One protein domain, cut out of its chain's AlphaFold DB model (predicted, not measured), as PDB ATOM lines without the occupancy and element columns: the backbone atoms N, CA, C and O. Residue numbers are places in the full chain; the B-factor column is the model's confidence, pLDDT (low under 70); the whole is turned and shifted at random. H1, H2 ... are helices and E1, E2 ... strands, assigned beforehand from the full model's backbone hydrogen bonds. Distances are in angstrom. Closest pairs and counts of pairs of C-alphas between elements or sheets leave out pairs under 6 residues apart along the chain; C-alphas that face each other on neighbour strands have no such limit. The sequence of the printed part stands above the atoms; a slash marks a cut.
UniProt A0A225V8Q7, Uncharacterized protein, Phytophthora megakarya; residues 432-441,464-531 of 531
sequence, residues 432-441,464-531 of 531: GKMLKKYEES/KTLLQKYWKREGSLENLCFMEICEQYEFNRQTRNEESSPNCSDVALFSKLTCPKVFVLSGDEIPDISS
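What this domain is: This is residues 432 to 441 and 464 to 531 of the 531 residues of an uncharacterized protein of Phytophthora megakarya (UniProt A0A225V8Q7). Look for a small, loose body in which helix H3 sits between the short hairpin E1 and E2 and strand E3, with H2 at one end of H3 and H1 off to itself. Residues 495 to 504 of the hairpin's loop and the tail 525 to 531 stick out. The 78 printed residues, 32 in named elements, run H1 H2 H3 E1 E2 E3, mixed in class; the radius of gyration of the C-alphas is 16.3 A, the spans 59 by 37 by 23 A.

How they stand to each other: Start at the antiparallel hairpin of E1, residues 489 to 491, and E2, residues 510 to 512, where N 490 and O 511 are 2.9 A apart, within hydrogen-bond range. H3, residues 482 to 488, only just touches H2, residues 466 to 471, with 3 pairs of C-alphas within 8 A, the closest Tyr 470 and Phe 482 at 6.5 A. The closest C-alphas of H3 and E3, residues 518 to 522, are Glu 487 and Val 518, 5.6 A apart. H1, residues 432 to 439, is only just apart from H2, closest 8.0 A. In H2 and H3 every O i to N i+4 pair is within hydrogen-bond range, in H1 2 of 4.

Where its parts are: Find C-alpha 432 at (144.213, 233.097, 205.123), where H1 begins; E3 runs 12.5 A to C-alpha 522 at (136.157, 233.410, 207.316).

The domain as a whole: Residues 442 to 463 are cut out, leaving 15.4 A between C-alphas 441 and 464. The link E1 to E2 is long. Mean pLDDT of the printed part is 70.4, with residues 493 to 506 and 523 to 531 among those under 70.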
ATOM      1  N   GLY A 432     142.922 233.567 204.611       68.75
ATOM      2  CA  GLY A 432     144.213 233.097 205.123       68.75
ATOM      3  C   GLY A 432     144.651 231.778 204.484       68.75
ATOM      4  O   GLY A 432     145.753 231.685 203.955       68.75
ATOM      5  N   LYS A 433     143.769 230.772 204.438       70.12
ATOM      6  CA  LYS A 433     144.051 229.494 203.756       70.12
ATOM      7  C   LYS A 433     144.238 229.665 202.250       70.12
ATOM      8  O   LYS A 433     145.038 228.955 201.647       70.12
ATOM      9  N   MET A 434     143.494 230.582 201.634       68.44
ATOM     10  CA  MET A 434     143.617 230.850 200.202       68.44
ATOM     11  C   MET A 434     144.939 231.519 199.831       68.44
ATOM     12  O   MET A 434     145.486 231.175 198.787       68.44
ATOM     13  N   LEU A 435     145.449 232.421 200.672       66.69
ATOM     14  CA  LEU A 435     146.743 233.076 200.478       66.69
ATOM     15  C   LEU A 435     147.915 232.143 200.827       66.69
ATOM     16  O   LEU A 435     148.839 232.034 200.032       66.69
ATOM     17  N   LYS A 436     147.833 231.373 201.925       65.00
ATOM     18  CA  LYS A 436     148.878 230.404 202.325       65.00
ATOM     19  C   LYS A 436     149.154 229.332 201.269       65.00
ATOM     20  O   LYS A 436     150.298 228.969 201.036       65.00
ATOM     21  N   LYS A 437     148.120 228.869 200.555       59.78
ATOM     22  CA  LYS A 437     148.270 227.912 199.440       59.78
ATOM     23  C   LYS A 437     149.107 228.465 198.267       59.78
ATOM     24  O   LYS A 437     149.452 227.710 197.365       59.78
ATOM     25  N   TYR A 438     149.387 229.767 198.256       54.75
ATOM     26  CA  TYR A 438     150.253 230.429 197.284       54.75
ATOM     27  C   TYR A 438     151.693 230.628 197.789       54.75
ATOM     28  O   TYR A 438     152.573 230.873 196.971       54.75
ATOM     29  N   GLU A 439     151.931 230.514 199.102       49.44
ATOM     30  CA  GLU A 439     153.251 230.693 199.727       49.44
ATOM     31  C   GLU A 439     154.011 229.371 199.924       49.44
ATOM     32  O   GLU A 439     155.237 229.382 199.927       49.44
ATOM     33  N   GLU A 440     153.326 228.226 200.014       44.53
ATOM     34  CA  GLU A 440     153.964 226.934 200.302       44.53
ATOM     35  C   GLU A 440     153.656 225.872 199.233       44.53
ATOM     36  O   GLU A 440     152.505 225.491 198.998       44.53
ATOM     37  N   SER A 441     154.707 225.307 198.634       42.50
ATOM     38  CA  SER A 441     154.698 223.907 198.207       42.50
ATOM     39  C   SER A 441     154.507 223.053 199.459       42.50
ATOM     40  O   SER A 441     155.473 222.719 200.139       42.50
ATOM     41  N   LYS A 464     140.639 223.017 191.151       63.88
ATOM     42  CA  LYS A 464     141.033 224.440 191.158       63.88
ATOM     43  C   LYS A 464     140.282 225.196 192.266       63.88
ATOM     44  O   LYS A 464     139.067 225.019 192.410       63.88
ATOM     45  N   THR A 465     140.980 226.039 193.029       73.88
ATOM     46  CA  THR A 465     140.348 226.892 194.053       73.88
ATOM     47  C   THR A 465     139.384 227.888 193.401       73.88
ATOM     48  O   THR A 465     139.481 228.168 192.205       73.88
ATOM     49  N   LEU A 466     138.442 228.447 194.167       78.50
ATOM     50  CA  LEU A 466     137.483 229.414 193.620       78.50
ATOM     51  C   LEU A 466     138.175 230.664 193.045       78.50
ATOM     52  O   LEU A 466     137.769 231.155 191.998       78.50
ATOM     53  N   LEU A 467     139.273 231.115 193.660       82.56
ATOM     54  CA  LEU A 467     140.094 232.219 193.145       82.56
ATOM     55  C   LEU A 467     140.801 231.867 191.832       82.56
ATOM     56  O   LEU A 467     140.806 232.669 190.905       82.56
ATOM     57  N   GLN A 468     141.324 230.644 191.705       79.69
ATOM     58  CA  GLN A 468     141.905 230.174 190.443       79.69
ATOM     59  C   GLN A 468     140.858 230.093 189.327       79.69
ATOM     60  O   GLN A 468     141.163 230.394 188.177       79.69
ATOM     61  N   LYS A 469     139.622 229.700 189.658       84.19
ATOM     62  CA  LYS A 469     138.500 229.723 188.710       84.19
ATOM     63  C   LYS A 469     138.151 231.153 188.306       84.19
ATOM     64  O   LYS A 469     137.969 231.409 187.126       84.19
ATOM     65  N   TYR A 470     138.131 232.088 189.253       85.75
ATOM     66  CA  TYR A 470     137.903 233.506 188.977       85.75
ATOM     67  C   TYR A 470     138.967 234.120 188.053       85.75
ATOM     68  O   TYR A 470     138.626 234.843 187.119       85.75
ATOM     69  N   TRP A 471     140.252 233.816 188.255       85.94
ATOM     70  CA  TRP A 471     141.310 234.295 187.355       85.94
ATOM     71  C   TRP A 471     141.200 233.735 185.939       85.94
ATOM     72  O   TRP A 471     141.662 234.373 185.001       85.94
ATOM     73  N   LYS A 472     140.568 232.570 185.783       85.94
ATOM     74  CA  LYS A 472     140.326 231.925 184.490       85.94
ATOM     75  C   LYS A 472     138.909 232.169 183.963       85.94
ATOM     76  O   LYS A 472     138.471 231.426 183.094       85.94
ATOM     77  N   ARG A 473     138.164 233.139 184.504       89.00
ATOM     78  CA  ARG A 473     136.790 233.434 184.066       89.00
ATOM     79  C   ARG A 473     136.742 233.857 182.596       89.00
ATOM     80  O   ARG A 473     137.718 234.370 182.055       89.00
ATOM     81  N   GLU A 474     135.594 233.642 181.972       88.69
ATOM     82  CA  GLU A 474     135.297 234.138 180.627       88.69
ATOM     83  C   GLU A 474     135.387 235.674 180.536       88.69
ATOM     84  O   GLU A 474     135.107 236.386 181.502       88.69
ATOM     85  N   GLY A 475     135.767 236.191 179.360       84.81
ATOM     86  CA  GLY A 475     135.984 237.630 179.145       84.81
ATOM     87  C   GLY A 475     134.733 238.494 179.360       84.81
ATOM     88  O   GLY A 475     134.841 239.647 179.767       84.81
ATOM     89  N   SER A 476     133.531 237.932 179.195       86.81
ATOM     90  CA  SER A 476     132.251 238.580 179.537       86.81
ATOM     91  C   SER A 476     132.153 238.993 181.011       86.81
ATOM     92  O   SER A 476     131.408 239.913 181.341       86.81
ATOM     93  N   LEU A 477     132.904 238.332 181.895       89.56
ATOM     94  CA  LEU A 477     132.899 238.555 183.340       89.56
ATOM     95  C   LEU A 477     134.149 239.309 183.825       89.56
ATOM     96  O   LEU A 477     134.387 239.397 185.030       89.56
ATOM     97  N   GLU A 478     134.966 239.857 182.920       88.44
ATOM     98  CA  GLU A 478     136.229 240.516 183.274       88.44
ATOM     99  C   GLU A 478     136.025 241.737 184.188       88.44
ATOM    100  O   GLU A 478     136.800 241.932 185.124       88.44
ATOM    101  N   ASN A 479     134.925 242.472 183.989       91.12
ATOM    102  CA  ASN A 479     134.564 243.672 184.753       91.12
ATOM    103  C   ASN A 479     133.993 243.395 186.154       91.12
ATOM    104  O   ASN A 479     133.774 244.336 186.911       91.12
ATOM    105  N   LEU A 480     133.716 242.135 186.496       92.12
ATOM    106  CA  LEU A 480     133.172 241.770 187.802       92.12
ATOM    107  C   LEU A 480     134.299 241.421 188.764       92.12
ATOM    108  O   LEU A 480     135.210 240.667 188.418       92.12
ATOM    109  N   CYS A 481     134.215 241.930 189.991       92.56
ATOM    110  CA  CYS A 481     135.178 241.598 191.029       92.56
ATOM    111  C   CYS A 481     134.941 240.186 191.592       92.56
ATOM    112  O   CYS A 481     133.883 239.575 191.431       92.56
ATOM    113  N   PHE A 482     135.931 239.667 192.322       89.88
ATOM    114  CA  PHE A 482     135.865 238.326 192.910       89.88
ATOM    115  C   PHE A 482     134.633 238.124 193.803       89.88
ATOM    116  O   PHE A 482     134.009 237.066 193.757       89.88
ATOM    117  N   MET A 483     134.264 239.143 194.586       89.81
ATOM    118  CA  MET A 483     133.088 239.099 195.456       89.81
ATOM    119  C   MET A 483     131.798 238.972 194.641       89.81
ATOM    120  O   MET A 483     130.997 238.090 194.924       89.81
ATOM    121  N   GLU A 484     131.627 239.781 193.594       91.50
ATOM    122  CA  GLU A 484     130.439 239.739 192.731       91.50
ATOM    123  C   GLU A 484     130.288 238.388 192.032       91.50
ATOM    124  O   GLU A 484     129.179 237.868 191.948       91.50
ATOM    125  N   ILE A 485     131.397 237.784 191.596       90.88
ATOM    126  CA  ILE A 485     131.384 236.429 191.036       90.88
ATOM    127  C   ILE A 485     130.950 235.403 192.083       90.88
ATOM    128  O   ILE A 485     130.120 234.551 191.788       90.88
ATOM    129  N   CYS A 486     131.462 235.492 193.311       89.94
ATOM    130  CA  CYS A 486     131.075 234.571 194.380       89.94
ATOM    131  C   CYS A 486     129.600 234.719 194.793       89.94
ATOM    132  O   CYS A 486     128.963 233.725 195.136       89.94
ATOM    133  N   GLU A 487     129.070 235.944 194.796       91.38
ATOM    134  CA  GLU A 487     127.691 236.230 195.206       91.38
ATOM    135  C   GLU A 487     126.676 235.924 194.103       91.38
ATOM    136  O   GLU A 487     125.600 235.409 194.385       91.38
ATOM    137  N   GLN A 488     126.983 236.252 192.849       92.12
ATOM    138  CA  GLN A 488     125.990 236.258 191.770       92.12
ATOM    139  C   GLN A 488     126.136 235.098 190.791       92.12
ATOM    140  O   GLN A 488     125.280 234.954 189.921       92.12
ATOM    141  N   TYR A 489     127.196 234.295 190.890       91.81
ATOM    142  CA  TYR A 489     127.475 233.243 189.921       91.81
ATOM    143  C   TYR A 489     127.852 231.922 190.586       91.81
ATOM    144  O   TYR A 489     128.441 231.867 191.664       91.81
ATOM    145  N   GLU A 490     127.547 230.830 189.894       89.38
ATOM    146  CA  GLU A 490     127.948 229.482 190.268       89.38
ATOM    147  C   GLU A 490     128.805 228.853 189.175       89.38
ATOM    148  O   GLU A 490     128.596 229.065 187.982       89.38
ATOM    149  N   PHE A 491     129.821 228.102 189.588       85.12
ATOM    150  CA  PHE A 491     130.742 227.459 188.664       85.12
ATOM    151  C   PHE A 491     130.112 226.211 188.040       85.12
ATOM    152  O   PHE A 491     129.781 225.261 188.754       85.12
ATOM    153  N   ASN A 492     130.064 226.163 186.709       80.75
ATOM    154  CA  ASN A 492     129.591 224.994 185.977       80.75
ATOM    155  C   ASN A 492     130.673 223.908 186.005       80.75
ATOM    156  O   ASN A 492     131.723 224.036 185.370       80.75
ATOM    157  N   ARG A 493     130.438 222.811 186.737       65.94
ATOM    158  CA  ARG A 493     131.303 221.629 186.630       65.94
ATOM    159  C   ARG A 493     131.117 221.023 185.239       65.94
ATOM    160  O   ARG A 493     130.086 220.423 184.970       65.94
ATOM    161  N   GLN A 494     132.122 221.147 184.376       57.00
ATOM    162  CA  GLN A 494     132.184 220.319 183.175       57.00
ATOM    163  C   GLN A 494     132.394 218.862 183.606       57.00
ATOM    164  O   GLN A 494     133.430 218.520 184.182       57.00
ATOM    165  N   THR A 495     131.414 217.999 183.348       43.50
ATOM    166  CA  THR A 495     131.641 216.555 183.278       43.50
ATOM    167  C   THR A 495     132.553 216.309 182.085       43.50
ATOM    168  O   THR A 495     132.169 216.581 180.949       43.50
ATOM    169  N   ARG A 496     133.786 215.855 182.329       44.34
ATOM    170  CA  ARG A 496     134.651 215.380 181.248       44.34
ATOM    171  C   ARG A 496     133.974 214.163 180.617       44.34
ATOM    172  O   ARG A 496     134.008 213.091 181.206       44.34
ATOM    173  N   ASN A 497     133.377 214.331 179.442       36.06
ATOM    174  CA  ASN A 497     133.243 213.214 178.517       36.06
ATOM    175  C   ASN A 497     134.653 212.927 177.988       36.06
ATOM    176  O   ASN A 497     135.361 213.857 177.594       36.06
ATOM    177  N   GLU A 498     135.070 211.664 178.033       39.41
ATOM    178  CA  GLU A 498     136.440 211.203 177.749       39.41
ATOM    179  C   GLU A 498     136.896 211.393 176.290       39.41
ATOM    180  O   GLU A 498     138.013 211.036 175.936       39.41
ATOM    181  N   GLU A 499     136.098 212.050 175.452       39.97
ATOM    182  CA  GLU A 499     136.422 212.331 174.058       39.97
ATOM    183  C   GLU A 499     136.346 213.837 173.783       39.97
ATOM    184  O   GLU A 499     135.386 214.352 173.212       39.97
ATOM    185  N   SER A 500     137.363 214.593 174.203       35.53
ATOM    186  CA  SER A 500     137.606 215.915 173.619       35.53
ATOM    187  C   SER A 500     139.095 216.259 173.574       35.53
ATOM    188  O   SER A 500     139.859 216.030 174.507       35.53
ATOM    189  N   SER A 501     139.488 216.775 172.410       36.19
ATOM    190  CA  SER A 501     140.826 217.162 171.957       36.19
ATOM    191  C   SER A 501     141.614 218.088 172.910       36.19
ATOM    192  O   SER A 501     141.000 218.828 173.678       36.19
ATOM    193  N   PRO A 502     142.961 218.177 172.791       40.16
ATOM    194  CA  PRO A 502     143.847 218.844 173.761       40.16
ATOM    195  C   PRO A 502     143.724 220.378 173.849       40.16
ATOM    196  O   PRO A 502     144.406 220.992 174.661       40.16
ATOM    197  N   ASN A 503     142.867 221.002 173.036       38.94
ATOM    198  CA  ASN A 503     142.679 222.456 172.964       38.94
ATOM    199  C   ASN A 503     141.341 222.912 173.574       38.94
ATOM    200  O   ASN A 503     140.684 223.812 173.053       38.94
ATOM    201  N   CYS A 504     140.914 222.307 174.685       43.12
ATOM    202  CA  CYS A 504     139.830 222.882 175.477       43.12
ATOM    203  C   CYS A 504     140.397 224.072 176.264       43.12
ATOM    204  O   CYS A 504     141.203 223.894 177.178       43.12
ATOM    205  N   SER A 505     140.031 225.292 175.865       52.09
ATOM    206  CA  SER A 505     140.394 226.532 176.552       52.09
ATOM    207  C   SER A 505     140.172 226.385 178.058       52.09
ATOM    208  O   SER A 505     139.067 226.053 178.481       52.09
ATOM    209  N   ASP A 506     141.198 226.662 178.863       68.75
ATOM    210  CA  ASP A 506     141.227 226.443 180.320       68.75
ATOM    211  C   ASP A 506     140.331 227.428 181.119       68.75
ATOM    212  O   ASP A 506     140.563 227.695 182.303       68.75
ATOM    213  N   VAL A 507     139.324 227.983 180.436       75.19
ATOM    214  CA  VAL A 507     138.375 229.010 180.858       75.19
ATOM    215  C   VAL A 507     137.319 228.394 181.775       75.19
ATOM    216  O   VAL A 507     136.697 227.380 181.467       75.19
ATOM    217  N   ALA A 508     137.117 229.017 182.931       80.62
ATOM    218  CA  ALA A 508     136.086 228.659 183.888       80.62
ATOM    219  C   ALA A 508     134.749 229.286 183.481       80.62
ATOM    220  O   ALA A 508     134.631 230.508 183.388       80.62
ATOM    221  N   LEU A 509     133.741 228.434 183.288       85.62
ATOM    222  CA  LEU A 509     132.381 228.846 182.961       85.62
ATOM    223  C   LEU A 509     131.556 229.053 184.232       85.62
ATOM    224  O   LEU A 509     131.593 228.237 185.160       85.62
ATOM    225  N   PHE A 510     130.785 230.134 184.239       87.00
ATOM    226  CA  PHE A 510     129.944 230.541 185.353       87.00
ATOM    227  C   PHE A 510     128.512 230.766 184.871       87.00
ATOM    228  O   PHE A 510     128.293 231.387 183.836       87.00
ATOM    229  N   SER A 511     127.537 230.293 185.638       89.88
ATOM    230  CA  SER A 511     126.119 230.585 185.415       89.88
ATOM    231  C   SER A 511     125.648 231.606 186.433       89.88
ATOM    232  O   SER A 511     125.958 231.486 187.619       89.88
ATOM    233  N   LYS A 512     124.889 232.607 185.986       90.25
ATOM    234  CA  LYS A 512     124.296 233.589 186.892       90.25
ATOM    235  C   LYS A 512     123.246 232.910 187.772       90.25
ATOM    236  O   LYS A 512     122.373 232.203 187.272       90.25
ATOM    237  N   LEU A 513     123.336 233.141 189.074       87.19
ATOM    238  CA  LEU A 513     122.382 232.657 190.059       87.19
ATOM    239  C   LEU A 513     121.060 233.418 189.948       87.19
ATOM    240  O   LEU A 513     121.032 234.622 189.683       87.19
ATOM    241  N   THR A 514     119.961 232.714 190.209       84.56
ATOM    242  CA  THR A 514     118.630 233.320 190.347       84.56
ATOM    243  C   THR A 514     118.526 234.146 191.626       84.56
ATOM    244  O   THR A 514     117.935 235.223 191.609       84.56
ATOM    245  N   CYS A 515     119.150 233.671 192.709       82.88
ATOM    246  CA  CYS A 515     119.178 234.325 194.014       82.88
ATOM    247  C   CYS A 515     120.641 234.546 194.434       82.88
ATOM    248  O   CYS A 515     121.387 233.571 194.553       82.88
ATOM    249  N   PRO A 516     121.085 235.801 194.628       88.25
ATOM    250  CA  PRO A 516     122.454 236.076 195.044       88.25
ATOM    251  C   PRO A 516     122.765 235.500 196.431       88.25
ATOM    252  O   PRO A 516     121.965 235.622 197.357       88.25
ATOM    253  N   LYS A 517     123.961 234.933 196.582       92.38
ATOM    254  CA  LYS A 517     124.548 234.535 197.866       92.38
ATOM    255  C   LYS A 517     125.180 235.751 198.546       92.38
ATOM    256  O   LYS A 517     125.468 236.759 197.904       92.38
ATOM    257  N   VAL A 518     125.445 235.643 199.841       92.25
ATOM    258  CA  VAL A 518     126.155 236.659 200.626       92.25
ATOM    259  C   VAL A 518     127.590 236.209 200.861       92.25
ATOM    260  O   VAL A 518     127.845 235.104 201.351       92.25
ATOM    261  N   PHE A 519     128.544 237.068 200.509       90.81
ATOM    262  CA  PHE A 519     129.960 236.778 200.680       90.81
ATOM    263  C   PHE A 519     130.406 236.933 202.136       90.81
ATOM    264  O   PHE A 519     130.351 238.017 202.720       90.81
ATOM    265  N   VAL A 520     130.935 235.849 202.705       88.00
ATOM    266  CA  VAL A 520     131.419 235.794 204.085       88.00
ATOM    267  C   VAL A 520     132.920 235.531 204.088       88.00
ATOM    268  O   VAL A 520     133.390 234.476 203.658       88.00
ATOM    269  N   LEU A 521     133.690 236.476 204.627       80.50
ATOM    270  CA  LEU A 521     135.093 236.226 204.949       80.50
ATOM    271  C   LEU A 521     135.167 235.407 206.238       80.50
ATOM    272  O   LEU A 521     134.602 235.789 207.257       80.50
ATOM    273  N   SER A 522     135.873 234.285 206.177       72.06
ATOM    274  CA  SER A 522     136.157 233.410 207.316       72.06
ATOM    275  C   SER A 522     137.668 233.379 207.576       72.06
ATOM    276  O   SER A 522     138.464 233.519 206.651       72.06
ATOM    277  N   GLY A 523     138.081 233.233 208.831       64.12
ATOM    278  CA  GLY A 523     139.484 233.253 209.251       64.12
ATOM    279  C   GLY A 523     139.608 232.859 210.720       64.12
ATOM    280  O   GLY A 523     138.580 232.688 211.377       64.12
ATOM    281  N   ASP A 524     140.841 232.682 211.200       53.53
ATOM    282  CA  ASP A 524     141.097 232.103 212.527       53.53
ATOM    283  C   ASP A 524     140.668 233.017 213.686       53.53
ATOM    284  O   ASP A 524     140.392 232.510 214.765       53.53
ATOM    285  N   GLU A 525     140.462 234.316 213.460       49.09
ATOM    286  CA  GLU A 525     139.852 235.216 214.440       49.09
ATOM    287  C   GLU A 525     139.020 236.280 213.710       49.09
ATOM    288  O   GLU A 525     139.538 237.061 212.908       49.09
ATOM    289  N   ILE A 526     137.711 236.337 213.977       42.69
ATOM    290  CA  ILE A 526     137.045 237.643 213.978       42.69
ATOM    291  C   ILE A 526     137.415 238.230 215.336       42.69
ATOM    292  O   ILE A 526     137.201 237.526 216.324       42.69
ATOM    293  N   PRO A 527     137.971 239.452 215.420       39.88
ATOM    294  CA  PRO A 527     138.225 240.059 216.714       39.88
ATOM    295  C   PRO A 527     136.908 240.047 217.484       39.88
ATOM    296  O   PRO A 527     135.913 240.612 217.022       39.88
ATOM    297  N   ASP A 528     136.883 239.337 218.611       37.53
ATOM    298  CA  ASP A 528     135.796 239.448 219.569       37.53
ATOM    299  C   ASP A 528     135.709 240.944 219.886       37.53
ATOM    300  O   ASP A 528     136.635 241.521 220.449       37.53
ATOM    301  N   ILE A 529     134.628 241.611 219.471       38.94
ATOM    302  CA  ILE A 529     134.448 243.067 219.647       38.94
ATOM    303  C   ILE A 529     134.220 243.401 221.146       38.94
ATOM    304  O   ILE A 529     133.791 244.487 221.511       38.94
ATOM    305  N   SER A 530     134.501 242.465 222.058       30.11
ATOM    306  CA  SER A 530     134.560 242.695 223.497       30.11
ATOM    307  C   SER A 530     135.963 243.129 223.929       30.11
ATOM    308  O   SER A 530     136.634 242.413 224.675       30.11
ATOM    309  N   SER A 531     136.392 244.303 223.475       29.30
ATOM    310  CA  SER A 531     137.472 245.067 224.106       29.30
ATOM    311  C   SER A 531     137.067 246.523 224.222       29.30
ATOM    312  O   SER A 531     136.821 247.116 223.145       29.30
TER     313      SER A 531